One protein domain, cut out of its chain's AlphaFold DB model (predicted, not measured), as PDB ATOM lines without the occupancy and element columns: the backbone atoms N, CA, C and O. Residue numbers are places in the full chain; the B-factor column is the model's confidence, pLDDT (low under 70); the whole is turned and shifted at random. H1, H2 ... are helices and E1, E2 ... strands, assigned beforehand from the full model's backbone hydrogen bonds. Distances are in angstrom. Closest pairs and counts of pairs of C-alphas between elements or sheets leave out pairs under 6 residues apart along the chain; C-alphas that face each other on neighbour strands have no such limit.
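This is residues 314 to 395 of the 695 residues of an uncharacterized protein of Microthyrium microscopicum (UniProt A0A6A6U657). A strongly twisted sheet of five strands, E2, E1, E4, E3 and E5, is built from two hairpins set side by side with the short E5 added at one edge, and the long helix H2 covers one face of it, lying along E4. The small helix H1 only grazes the sheet near E3. The printed part has 82 residues, with two named helices and five named strands in the order E1 E2 E3 E4 H1 E5 H2; the sheet is mixed, and so is the class, helices and strands. The whole is compact, with a radius of gyration of the C-alphas of 12.0 A, and rounded, spanning 29 by 25 by 25 A.

The two longest strands are E3, residues 339 to 344, 16.3 A from first to last C-alpha, and E4, residues 347 to 352, 16.8 A. E1, residues 315 to 319, measures 13.2 A and begins at C-alpha 315 at (168.914, 112.456, 204.497). E2, residues 325 to 329, measures 13.1 A, and E5, residues 372 to 374, measures 6.6 A. H2, residues 381 to 393, is 18.2 A long and ends at C-alpha 393 at (156.566, 89.299, 198.700). H1, residues 361 to 368, is 11.3 A long and begins at C-alpha 361 at (162.927, 93.410, 185.624).

E4 and E3 form an antiparallel hairpin at 153 degrees, with N 342 and O 349 2.8 A apart, within hydrogen-bond range. On its other side E4 is parallel to E1 at 46 degrees, with N 350 and O 317 at 2.8 A. E1 and E2 form the other hairpin, antiparallel at 146 degrees, with N 318 and O 326 at 2.9 A. E3 is parallel to E5 at 28 degrees, with N 373 and O 341 at 2.8 A. E2 and E5 are the edge strands. From edge to edge the strands' lines turn by 129 degrees. H2 is on the sheet at a height over the sheet of 9.7 A, over E4 and along the strands, at 15 degrees to E4 on the local plane; the closest C-alphas of H2 and E4 are those of Phe 388 and His 351, 7.2 A apart. H1 only grazes the sheet, with residues 363 to 367; its closest C-alpha to E3 is that of Ile 366, 7.4 A from that of Val 340. H1 and H2 are apart. In H1 every O i to N i+4 pair is within hydrogen-bond range, in H2 8 of 9.

The two C-alphas farthest apart are those of Ser 331 and Thr 395, at 31.9 A. The printed part has no cut, and no link is long. The mean pLDDT of the printed part is 88.2; residues 368 to 370, of which 368 belongs to H1, are under 70.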
ATOM      1  N   PRO A 314     172.675 113.768 201.704       88.19
ATOM      2  CA  PRO A 314     171.255 113.941 201.930       88.19
ATOM      3  C   PRO A 314     170.751 112.980 203.000       88.19
ATOM      4  O   PRO A 314     171.312 111.907 203.248       88.19
ATOM      5  N   GLU A 315     169.640 113.359 203.621       93.00
ATOM      6  CA  GLU A 315     168.914 112.456 204.497       93.00
ATOM      7  C   GLU A 315     168.230 111.371 203.660       93.00
ATOM      8  O   GLU A 315     167.431 111.646 202.761       93.00
ATOM      9  N   ILE A 316     168.575 110.124 203.963       93.25
ATOM     10  CA  ILE A 316     168.053 108.930 203.321       93.25
ATOM     11  C   ILE A 316     167.122 108.220 204.299       93.25
ATOM     12  O   ILE A 316     167.528 107.802 205.389       93.25
ATOM     13  N   PHE A 317     165.875 108.049 203.885       95.88
ATOM     14  CA  PHE A 317     164.804 107.438 204.656       95.88
ATOM     15  C   PHE A 317     164.762 105.929 204.415       95.88
ATOM     16  O   PHE A 317     164.610 105.477 203.285       95.88
ATOM     17  N   GLN A 318     164.871 105.129 205.472       94.50
ATOM     18  CA  GLN A 318     164.765 103.668 205.391       94.50
ATOM     19  C   GLN A 318     163.509 103.188 206.102       94.50
ATOM     20  O   GLN A 318     163.220 103.648 207.207       94.50
ATOM     21  N   LEU A 319     162.799 102.241 205.488       94.62
ATOM     22  CA  LEU A 319     161.666 101.577 206.119       94.62
ATOM     23  C   LEU A 319     162.161 100.648 207.239       94.62
ATOM     24  O   LEU A 319     162.881  99.686 206.975       94.62
ATOM     25  N   GLY A 320     161.805 100.965 208.482       92.19
ATOM     26  CA  GLY A 320     162.087 100.150 209.659       92.19
ATOM     27  C   GLY A 320     161.171  98.930 209.765       92.19
ATOM     28  O   GLY A 320     160.167  98.813 209.060       92.19
ATOM     29  N   SER A 321     161.502  98.022 210.687       90.75
ATOM     30  CA  SER A 321     160.660  96.864 211.030       90.75
ATOM     31  C   SER A 321     159.313  97.261 211.643       90.75
ATOM     32  O   SER A 321     158.360  96.494 211.578       90.75
ATOM     33  N   ASP A 322     159.213  98.475 212.183       92.50
ATOM     34  CA  ASP A 322     157.982  99.092 212.682       92.50
ATOM     35  C   ASP A 322     157.082  99.658 211.564       92.50
ATOM     36  O   ASP A 322     156.043 100.264 211.837       92.50
ATOM     37  N   GLY A 323     157.491  99.510 210.301       90.50
ATOM     38  CA  GLY A 323     156.774 100.036 209.147       90.50
ATOM     39  C   GLY A 323     156.846 101.560 209.015       90.50
ATOM     40  O   GLY A 323     156.054 102.137 208.264       90.50
ATOM     41  N   LYS A 324     157.763 102.244 209.715       95.12
ATOM     42  CA  LYS A 324     157.972 103.696 209.603       95.12
ATOM     43  C   LYS A 324     159.277 104.019 208.889       95.12
ATOM     44  O   LYS A 324     160.249 103.272 208.951       95.12
ATOM     45  N   PHE A 325     159.301 105.151 208.192       95.75
ATOM     46  CA  PHE A 325     160.520 105.652 207.574       95.75
ATOM     47  C   PHE A 325     161.362 106.400 208.606       95.75
ATOM     48  O   PHE A 325     160.873 107.311 209.270       95.75
ATOM     49  N   SER A 326     162.636 106.028 208.718       94.94
ATOM     50  CA  SER A 326     163.615 106.710 209.566       94.94
ATOM     51  C   SER A 326     164.735 107.302 208.716       94.94
ATOM     52  O   SER A 326     165.380 106.600 207.926       94.94
ATOM     53  N   GLY A 327     164.941 108.610 208.852       93.44
ATOM     54  CA  GLY A 327     165.997 109.345 208.168       93.44
ATOM     55  C   GLY A 327     167.353 109.124 208.833       93.44
ATOM     56  O   GLY A 327     167.474 109.140 210.058       93.44
ATOM     57  N   LYS A 328     168.381 108.870 208.022       91.81
ATOM     58  CA  LYS A 328     169.792 108.947 208.426       91.81
ATOM     59  C   LYS A 328     170.590 109.544 207.278       91.81
ATOM     60  O   LYS A 328     170.184 109.416 206.125       91.81
ATOM     61  N   LYS A 329     171.731 110.153 207.575       88.81
ATOM     62  CA  LYS A 329     172.609 110.716 206.541       88.81
ATOM     63  C   LYS A 329     173.141 109.624 205.605       88.81
ATOM     64  O   LYS A 329     173.381 108.506 206.065       88.81
ATOM     65  N   LYS A 330     173.344 109.932 204.319       84.81
ATOM     66  CA  LYS A 330     173.926 109.019 203.313       84.81
ATOM     67  C   LYS A 330     175.275 108.453 203.767       84.81
ATOM     68  O   LYS A 330     175.498 107.256 203.635       84.81
ATOM     69  N   SER A 331     176.118 109.274 204.385       82.44
ATOM     70  CA  SER A 331     177.414 108.898 204.966       82.44
ATOM     71  C   SER A 331     177.314 107.867 206.097       82.44
ATOM     72  O   SER A 331     178.270 107.147 206.367       82.44
ATOM     73  N   GLN A 332     176.156 107.781 206.755       86.06
ATOM     74  CA  GLN A 332     175.868 106.819 207.821       86.06
ATOM     75  C   GLN A 332     175.199 105.543 207.295       86.06
ATOM     76  O   GLN A 332     174.844 104.661 208.083       86.06
ATOM     77  N   ARG A 333     174.955 105.450 205.984       83.44
ATOM     78  CA  ARG A 333     174.431 104.239 205.354       83.44
ATOM     79  C   ARG A 333     175.589 103.311 204.995       83.44
ATOM     80  O   ARG A 333     176.716 103.757 204.810       83.44
ATOM     81  N   GLY A 334     175.291 102.012 204.976       83.38
ATOM     82  CA  GLY A 334     176.256 100.959 204.665       83.38
ATOM     83  C   GLY A 334     176.759 101.028 203.222       83.38
ATOM     84  O   GLY A 334     176.706 102.066 202.563       83.38
ATOM     85  N   ASN A 335     177.246  99.904 202.710       85.19
ATOM     86  CA  ASN A 335     177.812  99.847 201.370       85.19
ATOM     87  C   ASN A 335     176.766 100.263 200.307       85.19
ATOM     88  O   ASN A 335     175.711  99.634 200.232       85.19
ATOM     89  N   PRO A 336     177.040 101.269 199.447       83.06
ATOM     90  CA  PRO A 336     176.135 101.674 198.365       83.06
ATOM     91  C   PRO A 336     175.746 100.555 197.393       83.06
ATOM     92  O   PRO A 336     174.767 100.690 196.672       83.06
ATOM     93  N   ARG A 337     176.495  99.446 197.372       84.69
ATOM     94  CA  ARG A 337     176.189  98.254 196.566       84.69
ATOM     95  C   ARG A 337     175.119  97.344 197.168       84.69
ATOM     96  O   ARG A 337     174.760  96.362 196.535       84.69
ATOM     97  N   GLU A 338     174.651  97.618 198.382       90.00
ATOM     98  CA  GLU A 338     173.671  96.783 199.092       90.00
ATOM     99  C   GLU A 338     172.256  97.362 199.045       90.00
ATOM    100  O   GLU A 338     171.317  96.742 199.545       90.00
ATOM    101  N   TYR A 339     172.078  98.546 198.458       91.31
ATOM    102  CA  TYR A 339     170.789  99.218 198.408       91.31
ATOM    103  C   TYR A 339     170.560  99.956 197.093       91.31
ATOM    104  O   TYR A 339     171.488 100.304 196.370       91.31
ATOM    105  N   VAL A 340     169.288 100.233 196.828       91.62
ATOM    106  CA  VAL A 340     168.824 101.144 195.783       91.62
ATOM    107  C   VAL A 340     168.130 102.337 196.438       91.62
ATOM    108  O   VAL A 340     167.502 102.211 197.497       91.62
ATOM    109  N   LEU A 341     168.272 103.509 195.827       93.12
ATOM    110  CA  LEU A 341     167.615 104.735 196.251       93.12
ATOM    111  C   LEU A 341     166.458 105.071 195.318       93.12
ATOM    112  O   LEU A 341     166.556 104.957 194.104       93.12
ATOM    113  N   PHE A 342     165.378 105.556 195.908       94.00
ATOM    114  CA  PHE A 342     164.188 106.035 195.229       94.00
ATOM    115  C   PHE A 342     163.948 107.488 195.627       94.00
ATOM    116  O   PHE A 342     163.865 107.801 196.815       94.00
ATOM    117  N   ARG A 343     163.848 108.394 194.659       94.12
ATOM    118  CA  ARG A 343     163.626 109.819 194.902       94.12
ATOM    119  C   ARG A 343     162.154 110.161 194.711       94.12
ATOM    120  O   ARG A 343     161.608 109.937 193.641       94.12
ATOM    121  N   ILE A 344     161.532 110.747 195.734       93.69
ATOM    122  CA  ILE A 344     160.198 111.357 195.635       93.69
ATOM    123  C   ILE A 344     160.345 112.831 196.003       93.69
ATOM    124  O   ILE A 344     160.577 113.195 197.163       93.69
ATOM    125  N   GLY A 345     160.246 113.702 194.999       90.25
ATOM    126  CA  GLY A 345     160.496 115.130 195.174       90.25
ATOM    127  C   GLY A 345     161.912 115.391 195.703       90.25
ATOM    128  O   GLY A 345     162.892 115.111 195.022       90.25
ATOM    129  N   LYS A 346     162.026 115.938 196.920       88.31
ATOM    130  CA  LYS A 346     163.319 116.241 197.571       88.31
ATOM    131  C   LYS A 346     163.810 115.146 198.527       88.31
ATOM    132  O   LYS A 346     164.874 115.300 199.118       88.31
ATOM    133  N   LYS A 347     163.029 114.082 198.737       93.56
ATOM    134  CA  LYS A 347     163.356 113.011 199.686       93.56
ATOM    135  C   LYS A 347     163.934 111.803 198.955       93.56
ATOM    136  O   LYS A 347     163.465 111.452 197.874       93.56
ATOM    137  N   LEU A 348     164.919 111.155 199.575       94.56
ATOM    138  CA  LEU A 348     165.508 109.902 199.109       94.56
ATOM    139  C   LEU A 348     165.113 108.765 200.044       94.56
ATOM    140  O   LEU A 348     165.317 108.848 201.251       94.56
ATOM    141  N   TYR A 349     164.593 107.689 199.478       95.81
ATOM    142  CA  TYR A 349     164.166 106.499 200.194       95.81
ATOM    143  C   TYR A 349     165.050 105.324 199.809       95.81
ATOM    144  O   TYR A 349     165.347 105.126 198.638       95.81
ATOM    145  N   MET A 350     165.472 104.540 200.789       94.69
ATOM    146  CA  MET A 350     166.366 103.406 200.594       94.69
ATOM    147  C   MET A 350     165.611 102.092 200.711       94.69
ATOM    148  O   MET A 350     164.862 101.886 201.672       94.69
ATOM    149  N   HIS A 351     165.891 101.185 199.779       92.44
ATOM    150  CA  HIS A 351     165.476  99.790 199.839       92.44
ATOM    151  C   HIS A 351     166.697  98.881 199.703       92.44
ATOM    152  O   HIS A 351     167.573  99.144 198.880       92.44
ATOM    153  N   LEU A 352     166.784  97.834 200.523       91.56
ATOM    154  CA  LEU A 352     167.918  96.910 200.484       91.56
ATOM    155  C   LEU A 352     167.784  95.971 199.286       91.56
ATOM    156  O   LEU A 352     166.701  95.466 199.015       91.56
ATOM    157  N   LEU A 353     168.885  95.686 198.594       90.69
ATOM    158  CA  LEU A 353     168.882  94.727 197.485       90.69
ATOM    159  C   LEU A 353     168.608  93.297 197.965       90.69
ATOM    160  O   LEU A 353     167.998  92.518 197.242       90.69
ATOM    161  N   SER A 354     168.982  92.973 199.206       90.06
ATOM    162  CA  SER A 354     168.668  91.689 199.845       90.06
ATOM    163  C   SER A 354     167.170  91.460 200.060       90.06
ATOM    164  O   SER A 354     166.751  90.328 200.284       90.06
ATOM    165  N   ASP A 355     166.367  92.526 200.035       89.19
ATOM    166  CA  ASP A 355     164.922  92.443 200.236       89.19
ATOM    167  C   ASP A 355     164.172  92.045 198.955       89.19
ATOM    168  O   ASP A 355     162.997  91.684 199.030       89.19
ATOM    169  N   PHE A 356     164.830  92.066 197.794       88.12
ATOM    170  CA  PHE A 356     164.232  91.620 196.544       88.12
ATOM    171  C   PHE A 356     164.267  90.092 196.476       88.12
ATOM    172  O   PHE A 356     165.299  89.492 196.182       88.12
ATOM    173  N   LYS A 357     163.128  89.452 196.754       80.81
ATOM    174  CA  LYS A 357     163.012  87.984 196.714       80.81
ATOM    175  C   LYS A 357     162.717  87.425 195.326       80.81
ATOM    176  O   LYS A 357     162.819  86.220 195.126       80.81
ATOM    177  N   HIS A 358     162.338  88.293 194.395       70.62
ATOM    178  CA  HIS A 358     161.945  87.933 193.039       70.62
ATOM    179  C   HIS A 358     162.904  88.575 192.047       70.62
ATOM    180  O   HIS A 358     163.249  89.749 192.212       70.62
ATOM    181  N   ASP A 359     163.290  87.829 191.010       73.62
ATOM    182  CA  ASP A 359     163.997  88.373 189.848       73.62
ATOM    183  C   ASP A 359     163.056  89.325 189.104       73.62
ATOM    184  O   ASP A 359     162.336  88.954 188.182       73.62
ATOM    185  N   SER A 360     163.008  90.568 189.576       76.25
ATOM    186  CA  SER A 360     162.254  91.631 188.926       76.25
ATOM    187  C   SER A 360     163.056  92.206 187.766       76.25
ATOM    188  O   SER A 360     164.268  92.408 187.872       76.25
ATOM    189  N   SER A 361     162.371  92.574 186.689       81.75
ATOM    190  CA  SER A 361     162.927  93.410 185.624       81.75
ATOM    191  C   SER A 361     163.593  94.690 186.149       81.75
ATOM    192  O   SER A 361     164.552  95.178 185.555       81.75
ATOM    193  N   LEU A 362     163.169  95.220 187.302       81.06
ATOM    194  CA  LEU A 362     163.858  96.343 187.939       81.06
ATOM    195  C   LEU A 362     165.242  95.952 188.470       81.06
ATOM    196  O   LEU A 362     166.178  96.727 188.320       81.06
ATOM    197  N   LEU A 363     165.402  94.771 189.074       81.44
ATOM    198  CA  LEU A 363     166.707  94.320 189.572       81.44
ATOM    199  C   LEU A 363     167.742  94.216 188.456       81.44
ATOM    200  O   LEU A 363     168.900  94.563 188.688       81.44
ATOM    201  N   SER A 364     167.354  93.745 187.267       79.62
ATOM    202  CA  SER A 364     168.277  93.710 186.131       79.62
ATOM    203  C   SER A 364     168.697  95.128 185.742       79.62
ATOM    204  O   SER A 364     169.892  95.388 185.632       79.62
ATOM    205  N   HIS A 365     167.763  96.081 185.677       77.19
ATOM    206  CA  HIS A 365     168.087  97.491 185.440       77.19
ATOM    207  C   HIS A 365     168.987  98.087 186.534       77.19
ATOM    208  O   HIS A 365     169.981  98.736 186.214       77.19
ATOM    209  N   ILE A 366     168.700  97.823 187.815       80.38
ATOM    210  CA  ILE A 366     169.497  98.302 188.958       80.38
ATOM    211  C   ILE A 366     170.932  97.771 188.889       80.38
ATOM    212  O   ILE A 366     171.877  98.503 189.164       80.38
ATOM    213  N   ARG A 367     171.124  96.499 188.518       73.94
ATOM    214  CA  ARG A 367     172.463  95.894 188.426       73.94
ATOM    215  C   ARG A 367     173.323  96.512 187.317       73.94
ATOM    216  O   ARG A 367     174.544  96.366 187.367       73.94
ATOM    217  N   HIS A 368     172.712  97.190 186.348       63.44
ATOM    218  CA  HIS A 368     173.390  97.759 185.184       63.44
ATOM    219  C   HIS A 368     173.480  99.295 185.186       63.44
ATOM    220  O   HIS A 368     174.271  99.840 184.419       63.44
ATOM    221  N   HIS A 369     172.725  99.998 186.040       57.41
ATOM    222  CA  HIS A 369     172.573 101.457 185.988       57.41
ATOM    223  C   HIS A 369     172.600 102.142 187.366       57.41
ATOM    224  O   HIS A 369     172.811 101.509 188.398       57.41
ATOM    225  N   ASP A 370     172.460 103.473 187.355       58.59
ATOM    226  CA  ASP A 370     172.563 104.371 188.507       58.59
ATOM    227  C   ASP A 370     171.777 103.910 189.746       58.59
ATOM    228  O   ASP A 370     170.691 103.339 189.680       58.59
ATOM    229  N   THR A 371     172.315 104.243 190.920       73.25
ATOM    230  CA  THR A 371     171.777 103.842 192.232       73.25
ATOM    231  C   THR A 371     170.501 104.583 192.651       73.25
ATOM    232  O   THR A 371     169.973 104.288 193.723       73.25
ATOM    233  N   VAL A 372     170.003 105.540 191.853       87.94
ATOM    234  CA  VAL A 372     168.876 106.421 192.207       87.94
ATOM    235  C   VAL A 372     167.790 106.403 191.130       87.94
ATOM    236  O   VAL A 372     168.022 106.828 190.004       87.94
ATOM    237  N   PHE A 373     166.582 105.990 191.506       89.25
ATOM    238  CA  PHE A 373     165.394 105.959 190.654       89.25
ATOM    239  C   PHE A 373     164.467 107.122 190.984       89.25
ATOM    240  O   PHE A 373     164.046 107.281 192.130       89.25
ATOM    241  N   GLU A 374     164.116 107.918 189.980       89.94
ATOM    242  CA  GLU A 374     163.110 108.970 190.122       89.94
ATOM    243  C   GLU A 374     161.712 108.351 190.150       89.94
ATOM    244  O   GLU A 374     161.299 107.672 189.208       89.94
ATOM    245  N   LEU A 375     160.981 108.586 191.238       92.31
ATOM    246  CA  LEU A 375     159.594 108.173 191.389       92.31
ATOM    247  C   LEU A 375     158.644 109.358 191.161       92.31
ATOM    248  O   LEU A 375     159.020 110.519 191.361       92.31
ATOM    249  N   PRO A 376     157.389 109.091 190.765       91.62
ATOM    250  CA  PRO A 376     156.438 110.152 190.475       91.62
ATOM    251  C   PRO A 376     156.130 111.002 191.711       91.62
ATOM    252  O   PRO A 376     155.956 110.483 192.813       91.62
ATOM    253  N   LYS A 377     155.991 112.322 191.532       90.94
ATOM    254  CA  LYS A 377     155.741 113.268 192.641       90.94
ATOM    255  C   LYS A 377     154.415 113.031 193.367       90.94
ATOM    256  O   LYS A 377     154.271 113.463 194.506       90.94
ATOM    257  N   TRP A 378     153.455 112.387 192.706       90.00
ATOM    258  CA  TRP A 378     152.156 112.036 193.276       90.00
ATOM    259  C   TRP A 378     152.205 110.824 194.210       90.00
ATOM    260  O   TRP A 378     151.232 110.563 194.916       90.00
ATOM    261  N   MET A 379     153.312 110.078 194.222       93.50
ATOM    262  CA  MET A 379     153.486 108.954 195.128       93.50
ATOM    263  C   MET A 379     153.680 109.449 196.560       93.50
ATOM    264  O   MET A 379     154.548 110.276 196.837       93.50
ATOM    265  N   ASP A 380     152.907 108.889 197.486       92.81
ATOM    266  CA  ASP A 380     153.076 109.123 198.913       92.81
ATOM    267  C   ASP A 380     153.864 107.990 199.598       92.81
ATOM    268  O   ASP A 380     154.158 106.935 199.028       92.81
ATOM    269  N   GLU A 381     154.215 108.202 200.869       94.25
ATOM    270  CA  GLU A 381     154.940 107.204 201.663       94.25
ATOM    271  C   GLU A 381     154.122 105.927 201.911       94.25
ATOM    272  O   GLU A 381     154.701 104.890 202.232       94.25
ATOM    273  N   LYS A 382     152.790 105.972 201.787       93.06
ATOM    274  CA  LYS A 382     151.936 104.795 201.965       93.06
ATOM    275  C   LYS A 382     152.060 103.880 200.750       93.06
ATOM    276  O   LYS A 382     152.364 102.703 200.918       93.06
ATOM    277  N   LEU A 383     151.907 104.422 199.548       93.88
ATOM    278  CA  LEU A 383     152.076 103.688 198.301       93.88
ATOM    279  C   LEU A 383     153.518 103.196 198.127       93.88
ATOM    280  O   LEU A 383     153.728 102.064 197.699       93.88
ATOM    281  N   LEU A 384     154.512 103.987 198.543       95.94
ATOM    282  CA  LEU A 384     155.910 103.554 198.534       95.94
ATOM    283  C   LEU A 384     156.139 102.304 199.403       95.94
ATOM    284  O   LEU A 384     156.900 101.418 199.020       95.94
ATOM    285  N   LYS A 385     155.477 102.195 200.563       95.50
ATOM    286  CA  LYS A 385     155.557 100.986 201.407       95.50
ATOM    287  C   LYS A 385     154.939  99.776 200.727       95.50
ATOM    288  O   LYS A 385     155.507  98.689 200.815       95.50
ATOM    289  N   GLU A 386     153.813  99.954 200.044       94.88
ATOM    290  CA  GLU A 386     153.200  98.891 199.244       94.88
ATOM    291  C   GLU A 386     154.148  98.455 198.115       94.88
ATOM    292  O   GLU A 386     154.330  97.264 197.873       94.88
ATOM    293  N   PHE A 387     154.848  99.407 197.491       94.94
ATOM    294  CA  PHE A 387     155.817  99.130 196.431       94.94
ATOM    295  C   PHE A 387     157.035  98.373 196.972       94.94
ATOM    296  O   PHE A 387     157.466  97.375 196.402       94.94
ATOM    297  N   PHE A 388     157.531  98.757 198.147       94.50
ATOM    298  CA  PHE A 388     158.589  98.027 198.850       94.50
ATOM    299  C   PHE A 388     158.141  96.633 199.310       94.50
ATOM    300  O   PHE A 388     158.944  95.701 199.345       94.50
ATOM    301  N   THR A 389     156.863  96.466 199.646       93.00
ATOM    302  CA  THR A 389     156.283  95.163 200.005       93.00
ATOM    303  C   THR A 389     156.215  94.235 198.795       93.00
ATOM    304  O   THR A 389     156.468  93.034 198.931       93.00
ATOM    305  N   PHE A 390     155.977  94.790 197.603       93.38
ATOM    306  CA  PHE A 390     156.009  94.038 196.354       93.38
ATOM    307  C   PHE A 390     157.375  93.394 196.095       93.38
ATOM    308  O   PHE A 390     157.423  92.209 195.786       93.38
ATOM    309  N   PHE A 391     158.492  94.090 196.332       91.19
ATOM    310  CA  PHE A 391     159.825  93.481 196.182       91.19
ATOM    311  C   PHE A 391     160.064  92.298 197.126       91.19
ATOM    312  O   PHE A 391     160.688  91.304 196.748       91.19
ATOM    313  N   LYS A 392     159.517  92.384 198.343       89.75
ATOM    314  CA  LYS A 392     159.683  91.365 199.386       89.75
ATOM    315  C   LYS A 392     158.814  90.141 199.186       89.75
ATOM    316  O   LYS A 392     159.199  89.050 199.596       89.75
ATOM    317  N   THR A 393     157.609  90.333 198.666       91.25
ATOM    318  CA  THR A 393     156.566  89.299 198.700       91.25
ATOM    319  C   THR A 393     156.055  88.919 197.316       91.25
ATOM    320  O   THR A 393     155.483  87.847 197.165       91.25
ATOM    321  N   GLY A 394     156.298  89.738 196.292       91.12
ATOM    322  CA  GLY A 394     155.699  89.597 194.961       91.12
ATOM    323  C   GLY A 394     154.243  90.059 194.912       91.12
ATOM    324  O   GLY A 394     153.572  89.891 193.902       91.12
ATOM    325  N   THR A 395     153.731  90.633 196.004       91.88
ATOM    326  CA  THR A 395     152.374  91.163 196.095       91.88
ATOM    327  C   THR A 395     152.340  92.457 196.910       91.88
ATOM    328  O   THR A 395     153.298  92.811 197.592       91.88
TER     329      THR A 395